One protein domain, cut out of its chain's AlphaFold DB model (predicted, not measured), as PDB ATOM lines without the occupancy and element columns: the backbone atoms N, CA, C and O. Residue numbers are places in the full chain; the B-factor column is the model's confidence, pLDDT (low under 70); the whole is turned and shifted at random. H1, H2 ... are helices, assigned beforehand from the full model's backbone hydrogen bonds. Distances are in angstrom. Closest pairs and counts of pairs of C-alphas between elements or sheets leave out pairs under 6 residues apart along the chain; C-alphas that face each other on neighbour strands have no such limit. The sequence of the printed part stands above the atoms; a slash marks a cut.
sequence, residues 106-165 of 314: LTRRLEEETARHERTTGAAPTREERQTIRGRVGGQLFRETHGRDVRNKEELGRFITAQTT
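This is residues 106 to 165 of the 314 residues of the protein "TrwC domain-containing protein" of Kocuria sp. CNJ-770 (UniProt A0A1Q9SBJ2). Two long helices, H1 and H2, make a splayed hairpin, and a shorter helix, H3, crosses H2 near its middle and reaches the start of H1 with its last residues. The outline is elongated, 34 by 20 by 18 A, yet compact, with a radius of gyration of the C-alphas of 11.9 A. The printed part has 60 residues with three named helices, H1, H2 and H3 in that order, and no named strand: all helix.

H1, residues 106 to 121, and H2, residues 127 to 146, form a helical hairpin and touch at a steep tilt of 42 degrees, opposite ways; their closest C-alphas, of Leu 106 and Gly 138, are 6.7 A apart. H3, residues 153 to 164, touches H2 about perpendicular, at 88 degrees, with residues 156 to 160 alone; the closest C-alphas, of Gly 138 and Ile 160, are 5.9 A apart. H3 touches H1 about perpendicular, at 83 degrees, through residues 160 to 164 of H3 and 106 to 107 of H1 alone; the closest C-alphas, of Thr 107 and Thr 164, are 6.1 A apart. In H1, H2 and H3 every O i to N i+4 pair is within hydrogen-bond range.

H1 begins at C-alpha 106 (-14.827, 40.679, -34.152) and is 22.2 A long, H2 27.9 A, and H3 16.1 A, ending at C-alpha 164 (-15.688, 34.066, -36.320).

The C-alphas farthest apart, of Gly 122 and Gly 147, are 35.3 A apart. The printed part has no cut; the link H1 to H2 is tight, H2 to H3 short. Mean pLDDT of the printed part is 86.3, with residues 127 and 165 under 70.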
ATOM      1  N   LEU A 106     -16.175  41.214 -34.020       88.75
ATOM      2  CA  LEU A 106     -14.827  40.679 -34.152       88.75
ATOM      3  C   LEU A 106     -14.393  40.582 -35.615       88.75
ATOM      4  O   LEU A 106     -13.284  41.001 -35.935       88.75
ATOM      5  N   THR A 107     -15.222  40.023 -36.497       85.31
ATOM      6  CA  THR A 107     -14.849  39.854 -37.910       85.31
ATOM      7  C   THR A 107     -14.685  41.194 -38.612       85.31
ATOM      8  O   THR A 107     -13.669  41.373 -39.282       85.31
ATOM      9  N   ARG A 108     -15.554  42.177 -38.343       89.19
ATOM     10  CA  ARG A 108     -15.361  43.559 -38.813       89.19
ATOM     11  C   ARG A 108     -14.025  44.149 -38.370       89.19
ATOM     12  O   ARG A 108     -13.280  44.662 -39.200       89.19
ATOM     13  N   ARG A 109     -13.679  44.053 -37.080       93.19
ATOM     14  CA  ARG A 109     -12.396  44.578 -36.577       93.19
ATOM     15  C   ARG A 109     -11.195  43.868 -37.200       93.19
ATOM     16  O   ARG A 109     -10.172  44.499 -37.452       93.19
ATOM     17  N   LEU A 110     -11.295  42.562 -37.449       90.38
ATOM     18  CA  LEU A 110     -10.236  41.800 -38.118       90.38
ATOM     19  C   LEU A 110     -10.059  42.226 -39.578       90.38
ATOM     20  O   LEU A 110      -8.921  42.370 -40.029       90.38
ATOM     21  N   GLU A 111     -11.153  42.449 -40.304       87.81
ATOM     22  CA  GLU A 111     -11.126  42.970 -41.674       87.81
ATOM     23  C   GLU A 111     -10.523  44.379 -41.720       87.81
ATOM     24  O   GLU A 111      -9.618  44.638 -42.513       87.81
ATOM     25  N   GLU A 112     -10.940  45.267 -40.814       93.19
ATOM     26  CA  GLU A 112     -10.406  46.629 -40.702       93.19
ATOM     27  C   GLU A 112      -8.898  46.638 -40.407       93.19
ATOM     28  O   GLU A 112      -8.146  47.397 -41.026       93.19
ATOM     29  N   GLU A 113      -8.428  45.778 -39.499       92.44
ATOM     30  CA  GLU A 113      -7.005  45.674 -39.163       92.44
ATOM     31  C   GLU A 113      -6.181  45.020 -40.275       92.44
ATOM     32  O   GLU A 113      -5.048  45.436 -40.516       92.44
ATOM     33  N   THR A 114      -6.753  44.061 -41.005       87.56
ATOM     34  CA  THR A 114      -6.120  43.473 -42.196       87.56
ATOM     35  C   THR A 114      -5.964  44.528 -43.293       87.56
ATOM     36  O   THR A 114      -4.862  44.734 -43.799       87.56
ATOM     37  N   ALA A 115      -7.023  45.291 -43.579       88.38
ATOM     38  CA  ALA A 115      -6.990  46.385 -44.547       88.38
ATOM     39  C   ALA A 115      -6.079  47.547 -44.102       88.38
ATOM     40  O   ALA A 115      -5.514  48.267 -44.928       88.38
ATOM     41  N   ARG A 116      -5.932  47.787 -42.792       91.56
ATOM     42  CA  ARG A 116      -4.948  48.745 -42.256       91.56
ATOM     43  C   ARG A 116      -3.523  48.253 -42.493       91.56
ATOM     44  O   ARG A 116      -2.686  49.054 -42.909       91.56
ATOM     45  N   HIS A 117      -3.260  46.975 -42.223       92.06
ATOM     46  CA  HIS A 117      -1.953  46.367 -42.441       92.06
ATOM     47  C   HIS A 117      -1.552  46.496 -43.912       92.06
ATOM     48  O   HIS A 117      -0.532  47.114 -44.194       92.06
ATOM     49  N   GLU A 118      -2.415  46.065 -44.835       90.06
ATOM     50  CA  GLU A 118      -2.181  46.157 -46.284       90.06
ATOM     51  C   GLU A 118      -1.869  47.576 -46.757       90.06
ATOM     52  O   GLU A 118      -0.924  47.788 -47.514       90.06
ATOM     53  N   ARG A 119      -2.607  48.578 -46.266       92.75
ATOM     54  CA  ARG A 119      -2.342  49.986 -46.603       92.75
ATOM     55  C   ARG A 119      -1.004  50.500 -46.072       92.75
ATOM     56  O   ARG A 119      -0.464  51.445 -46.634       92.75
ATOM     57  N   THR A 120      -0.509  49.928 -44.978       91.88
ATOM     58  CA  THR A 120       0.693  50.405 -44.280       91.88
ATOM     59  C   THR A 120       1.953  49.693 -44.770       91.88
ATOM     60  O   THR A 120       2.991  50.330 -44.916       91.88
ATOM     61  N   THR A 121       1.874  48.388 -45.028       91.31
ATOM     62  CA  THR A 121       3.007  47.558 -45.464       91.31
ATOM     63  C   THR A 121       3.061  47.381 -46.980       91.31
ATOM     64  O   THR A 121       4.099  46.995 -47.512       91.31
ATOM     65  N   GLY A 122       1.962  47.668 -47.687       89.06
ATOM     66  CA  GLY A 122       1.833  47.437 -49.125       89.06
ATOM     67  C   GLY A 122       1.604  45.970 -49.499       89.06
ATOM     68  O   GLY A 122       1.620  45.645 -50.685       89.06
ATOM     69  N   ALA A 123       1.399  45.082 -48.520       85.69
ATOM     70  CA  ALA A 123       1.201  43.652 -48.736       85.69
ATOM     71  C   ALA A 123       0.166  43.063 -47.766       85.69
ATOM     72  O   ALA A 123      -0.022  43.555 -46.654       85.69
ATOM     73  N   ALA A 124      -0.491  41.978 -48.184       81.38
ATOM     74  CA  ALA A 124      -1.375  41.212 -47.309       81.38
ATOM     75  C   ALA A 124      -0.584  40.623 -46.128       81.38
ATOM     76  O   ALA A 124       0.514  40.104 -46.352       81.38
ATOM     77  N   PRO A 125      -1.129  40.636 -44.896       83.00
ATOM     78  CA  PRO A 125      -0.407  40.114 -43.746       83.00
ATOM     79  C   PRO A 125      -0.115  38.622 -43.906       83.00
ATOM     80  O   PRO A 125      -0.984  37.836 -44.321       83.00
ATOM     81  N   THR A 126       1.101  38.239 -43.526       83.00
ATOM     82  CA  THR A 126       1.570  36.854 -43.440       83.00
ATOM     83  C   THR A 126       0.764  36.055 -42.412       83.00
ATOM     84  O   THR A 126      -0.009  36.596 -41.618       83.00
ATOM     85  N   ARG A 127       0.935  34.728 -42.391       67.50
ATOM     86  CA  ARG A 127       0.237  33.848 -41.437       67.50
ATOM     87  C   ARG A 127       0.499  34.240 -39.978       67.50
ATOM     88  O   ARG A 127      -0.439  34.272 -39.181       67.50
ATOM     89  N   GLU A 128       1.746  34.551 -39.636       75.19
ATOM     90  CA  GLU A 128       2.146  34.952 -38.281       75.19
ATOM     91  C   GLU A 128       1.564  36.315 -37.894       75.19
ATOM     92  O   GLU A 128       1.039  36.492 -36.790       75.19
ATOM     93  N   GLU A 129       1.554  37.263 -38.833       82.31
ATOM     94  CA  GLU A 129       0.945  38.577 -38.629       82.31
ATOM     95  C   GLU A 129      -0.571  38.465 -38.463       82.31
ATOM     96  O   GLU A 129      -1.132  39.072 -37.553       82.31
ATOM     97  N   ARG A 130      -1.244  37.620 -39.254       80.56
ATOM     98  CA  ARG A 130      -2.676  37.322 -39.084       80.56
ATOM     99  C   ARG A 130      -2.969  36.716 -37.717       80.56
ATOM    100  O   ARG A 130      -3.955  37.094 -37.086       80.56
ATOM    101  N   GLN A 131      -2.131  35.794 -37.240       74.56
ATOM    102  CA  GLN A 131      -2.285  35.195 -35.912       74.56
ATOM    103  C   GLN A 131      -2.113  36.247 -34.805       74.56
ATOM    104  O   GLN A 131      -2.900  36.280 -33.856       74.56
ATOM    105  N   THR A 132      -1.149  37.155 -34.968       85.88
ATOM    106  CA  THR A 132      -0.910  38.276 -34.050       85.88
ATOM    107  C   THR A 132      -2.078  39.267 -34.042       85.88
ATOM    108  O   THR A 132      -2.562  39.644 -32.972       85.88
ATOM    109  N   ILE A 133      -2.592  39.641 -35.220       88.38
ATOM    110  CA  ILE A 133      -3.780  40.494 -35.369       88.38
ATOM    111  C   ILE A 133      -4.988  39.828 -34.699       88.38
ATOM    112  O   ILE A 133      -5.633  40.457 -33.862       88.38
ATOM    113  N   ARG A 134      -5.251  38.541 -34.981       88.06
ATOM    114  CA  ARG A 134      -6.358  37.787 -34.363       88.06
ATOM    115  C   ARG A 134      -6.275  37.767 -32.843       88.06
ATOM    116  O   ARG A 134      -7.274  38.050 -32.187       88.06
ATOM    117  N   GLY A 135      -5.104  37.462 -32.287       87.88
ATOM    118  CA  GLY A 135      -4.903  37.423 -30.839       87.88
ATOM    119  C   GLY A 135      -5.136  38.783 -30.181       87.88
ATOM    120  O   GLY A 135      -5.877  38.875 -29.202       87.88
ATOM    121  N   ARG A 136      -4.561  39.853 -30.749       94.44
ATOM    122  CA  ARG A 136      -4.705  41.220 -30.229       94.44
ATOM    123  C   ARG A 136      -6.151  41.706 -30.284       94.44
ATOM    124  O   ARG A 136      -6.682  42.127 -29.261       94.44
ATOM    125  N   VAL A 137      -6.785  41.643 -31.455       95.38
ATOM    126  CA  VAL A 137      -8.155  42.141 -31.657       95.38
ATOM    127  C   VAL A 137      -9.157  41.310 -30.853       95.38
ATOM    128  O   VAL A 137     -10.038  41.864 -30.197       95.38
ATOM    129  N   GLY A 138      -8.986  39.983 -30.829       91.69
ATOM    130  CA  GLY A 138      -9.813  39.091 -30.019       91.69
ATOM    131  C   GLY A 138      -9.697  39.374 -28.522       91.69
ATOM    132  O   GLY A 138     -10.712  39.427 -27.835       91.69
ATOM    133  N   GLY A 139      -8.480  39.610 -28.019       92.81
ATOM    134  CA  GLY A 139      -8.249  39.952 -26.613       92.81
ATOM    135  C   GLY A 139      -8.847  41.306 -26.225       92.81
ATOM    136  O   GLY A 139      -9.456  41.420 -25.162       92.81
ATOM    137  N   GLN A 140      -8.736  42.310 -27.103       95.56
ATOM    138  CA  GLN A 140      -9.359  43.627 -26.913       95.56
ATOM    139  C   GLN A 140     -10.878  43.507 -26.787       95.56
ATOM    140  O   GLN A 140     -11.445  43.930 -25.779       95.56
ATOM    141  N   LEU A 141     -11.527  42.850 -27.754       95.00
ATOM    142  CA  LEU A 141     -12.976  42.671 -27.724       95.00
ATOM    143  C   LEU A 141     -13.428  41.814 -26.531       95.00
ATOM    144  O   LEU A 141     -14.453  42.108 -25.917       95.00
ATOM    145  N   PHE A 142     -12.668  40.776 -26.165       94.31
ATOM    146  CA  PHE A 142     -12.972  39.964 -24.986       94.31
ATOM    147  C   PHE A 142     -13.006  40.820 -23.720       94.31
ATOM    148  O   PHE A 142     -13.967  40.725 -22.952       94.31
ATOM    149  N   ARG A 143     -11.987  41.671 -23.531       95.75
ATOM    150  CA  ARG A 143     -11.879  42.574 -22.381       95.75
ATOM    151  C   ARG A 143     -13.031  43.567 -22.334       95.75
ATOM    152  O   ARG A 143     -13.624  43.736 -21.273       95.75
ATOM    153  N   GLU A 144     -13.371  44.177 -23.466       95.19
ATOM    154  CA  GLU A 144     -14.519  45.087 -23.580       95.19
ATOM    155  C   GLU A 144     -15.839  44.391 -23.223       95.19
ATOM    156  O   GLU A 144     -16.669  44.960 -22.520       95.19
ATOM    157  N   THR A 145     -16.013  43.140 -23.657       92.81
ATOM    158  CA  THR A 145     -17.261  42.385 -23.464       92.81
ATOM    159  C   THR A 145     -17.408  41.834 -22.040       92.81
ATOM    160  O   THR A 145     -18.514  41.798 -21.508       92.81
ATOM    161  N   HIS A 146     -16.315  41.387 -21.412       93.88
ATOM    162  CA  HIS A 146     -16.350  40.682 -20.119       93.88
ATOM    163  C   HIS A 146     -15.829  41.511 -18.937       93.88
ATOM    164  O   HIS A 146     -15.861  41.033 -17.805       93.88
ATOM    165  N   GLY A 147     -15.299  42.714 -19.179       95.25
ATOM    166  CA  GLY A 147     -14.719  43.574 -18.143       95.25
ATOM    167  C   GLY A 147     -13.441  43.022 -17.499       95.25
ATOM    168  O   GLY A 147     -13.016  43.519 -16.460       95.25
ATOM    169  N   ARG A 148     -12.827  41.984 -18.084       95.69
ATOM    170  CA  ARG A 148     -11.598  41.344 -17.594       95.69
ATOM    171  C   ARG A 148     -10.750  40.797 -18.731       95.69
ATOM    172  O   ARG A 148     -11.258  40.514 -19.813       95.69
ATOM    173  N   ASP A 149      -9.477  40.554 -18.447       92.94
ATOM    174  CA  ASP A 149      -8.600  39.831 -19.361       92.94
ATOM    175  C   ASP A 149      -8.939  38.338 -19.462       92.94
ATOM    176  O   ASP A 149      -9.570  37.737 -18.580       92.94
ATOM    177  N   VAL A 150      -8.514  37.739 -20.577       88.06
ATOM    178  CA  VAL A 150      -8.550  36.286 -20.772       88.06
ATOM    179  C   VAL A 150      -7.626  35.598 -19.773       88.06
ATOM    180  O   VAL A 150      -6.539  36.086 -19.471       88.06
ATOM    181  N   ARG A 151      -8.044  34.437 -19.271       86.94
ATOM    182  CA  ARG A 151      -7.269  33.642 -18.310       86.94
ATOM    183  C   ARG A 151      -6.110  32.910 -18.976       86.94
ATOM    184  O   ARG A 151      -5.048  32.769 -18.384       86.94
ATOM    185  N   ASN A 152      -6.333  32.404 -20.187       80.06
ATOM    186  CA  ASN A 152      -5.359  31.626 -20.944       80.06
ATOM    187  C   ASN A 152      -5.654  31.674 -22.456       80.06
ATOM    188  O   ASN A 152      -6.669  32.220 -22.900       80.06
ATOM    189  N   LYS A 153      -4.748  31.093 -23.255       76.19
ATOM    190  CA  LYS A 153      -4.865  31.046 -24.722       76.19
ATOM    191  C   LYS A 153      -6.087  30.251 -25.196       76.19
ATOM    192  O   LYS A 153      -6.686  30.627 -26.196       76.19
ATOM    193  N   GLU A 154      -6.487  29.202 -24.479       71.75
ATOM    194  CA  GLU A 154      -7.654  28.375 -24.826       71.75
ATOM    195  C   GLU A 154      -8.977  29.135 -24.688       71.75
ATOM    196  O   GLU A 154      -9.872  28.996 -25.520       71.75
ATOM    197  N   GLU A 155      -9.129  29.948 -23.640       79.94
ATOM    198  CA  GLU A 155     -10.301  30.809 -23.462       79.94
ATOM    199  C   GLU A 155     -10.401  31.830 -24.599       79.94
ATOM    200  O   GLU A 155     -11.470  31.990 -25.193       79.94
ATOM    201  N   LEU A 156      -9.275  32.460 -24.954       80.50
ATOM    202  CA  LEU A 156      -9.217  33.379 -26.087       80.50
ATOM    203  C   LEU A 156      -9.552  32.672 -27.408       80.50
ATOM    204  O   LEU A 156     -10.340  33.186 -28.201       80.50
ATOM    205  N   GLY A 157      -8.995  31.478 -27.629       75.31
ATOM    206  CA  GLY A 157      -9.257  30.662 -28.813       75.31
ATOM    207  C   GLY A 157     -10.734  30.296 -28.953       75.31
ATOM    208  O   GLY A 157     -11.317  30.506 -30.019       75.31
ATOM    209  N   ARG A 158     -11.374  29.840 -27.867       74.88
ATOM    210  CA  ARG A 158     -12.815  29.538 -27.839       74.88
ATOM    211  C   ARG A 158     -13.668  30.766 -28.141       74.88
ATOM    212  O   ARG A 158     -14.596  30.671 -28.939       74.88
ATOM    213  N   PHE A 159     -13.336  31.919 -27.559       81.81
ATOM    214  CA  PHE A 159     -14.054  33.169 -27.815       81.81
ATOM    215  C   PHE A 159     -13.948  33.612 -29.278       81.81
ATOM    216  O   PHE A 159     -14.965  33.873 -29.921       81.81
ATOM    217  N   ILE A 160     -12.729  33.655 -29.826       82.00
ATOM    218  CA  ILE A 160     -12.500  34.024 -31.229       82.00
ATOM    219  C   ILE A 160     -13.241  33.057 -32.156       82.00
ATOM    220  O   ILE A 160     -13.892  33.492 -33.103       82.00
ATOM    221  N   THR A 161     -13.173  31.753 -31.885       77.00
ATOM    222  CA  THR A 161     -13.858  30.729 -32.688       77.00
ATOM    223  C   THR A 161     -15.366  30.951 -32.678       77.00
ATOM    224  O   THR A 161     -15.974  31.016 -33.743       77.00
ATOM    225  N   ALA A 162     -15.963  31.177 -31.506       77.62
ATOM    226  CA  ALA A 162     -17.394  31.445 -31.378       77.62
ATOM    227  C   ALA A 162     -17.851  32.699 -32.149       77.62
ATOM    228  O   ALA A 162     -18.966  32.731 -32.662       77.62
ATOM    229  N   GLN A 163     -16.995  33.718 -32.248       81.31
ATOM    230  CA  GLN A 163     -17.296  34.986 -32.921       81.31
ATOM    231  C   GLN A 163     -16.996  34.978 -34.429       81.31
ATOM    232  O   GLN A 163     -17.550  35.786 -35.167       81.31
ATOM    233  N   THR A 164     -16.107  34.102 -34.903       76.25
ATOM    234  CA  THR A 164     -15.688  34.066 -36.320       76.25
ATOM    235  C   THR A 164     -16.360  32.953 -37.121       76.25
ATOM    236  O   THR A 164     -16.539  33.091 -38.331       76.25
ATOM    237  N   THR A 165     -16.788  31.876 -36.459       68.38
ATOM    238  CA  THR A 165     -17.437  30.735 -37.116       68.38
ATOM    239  C   THR A 165     -18.808  31.137 -37.652       68.38
ATOM    240  O   THR A 165     -19.663  31.588 -36.892       68.38
TER     241      THR A 165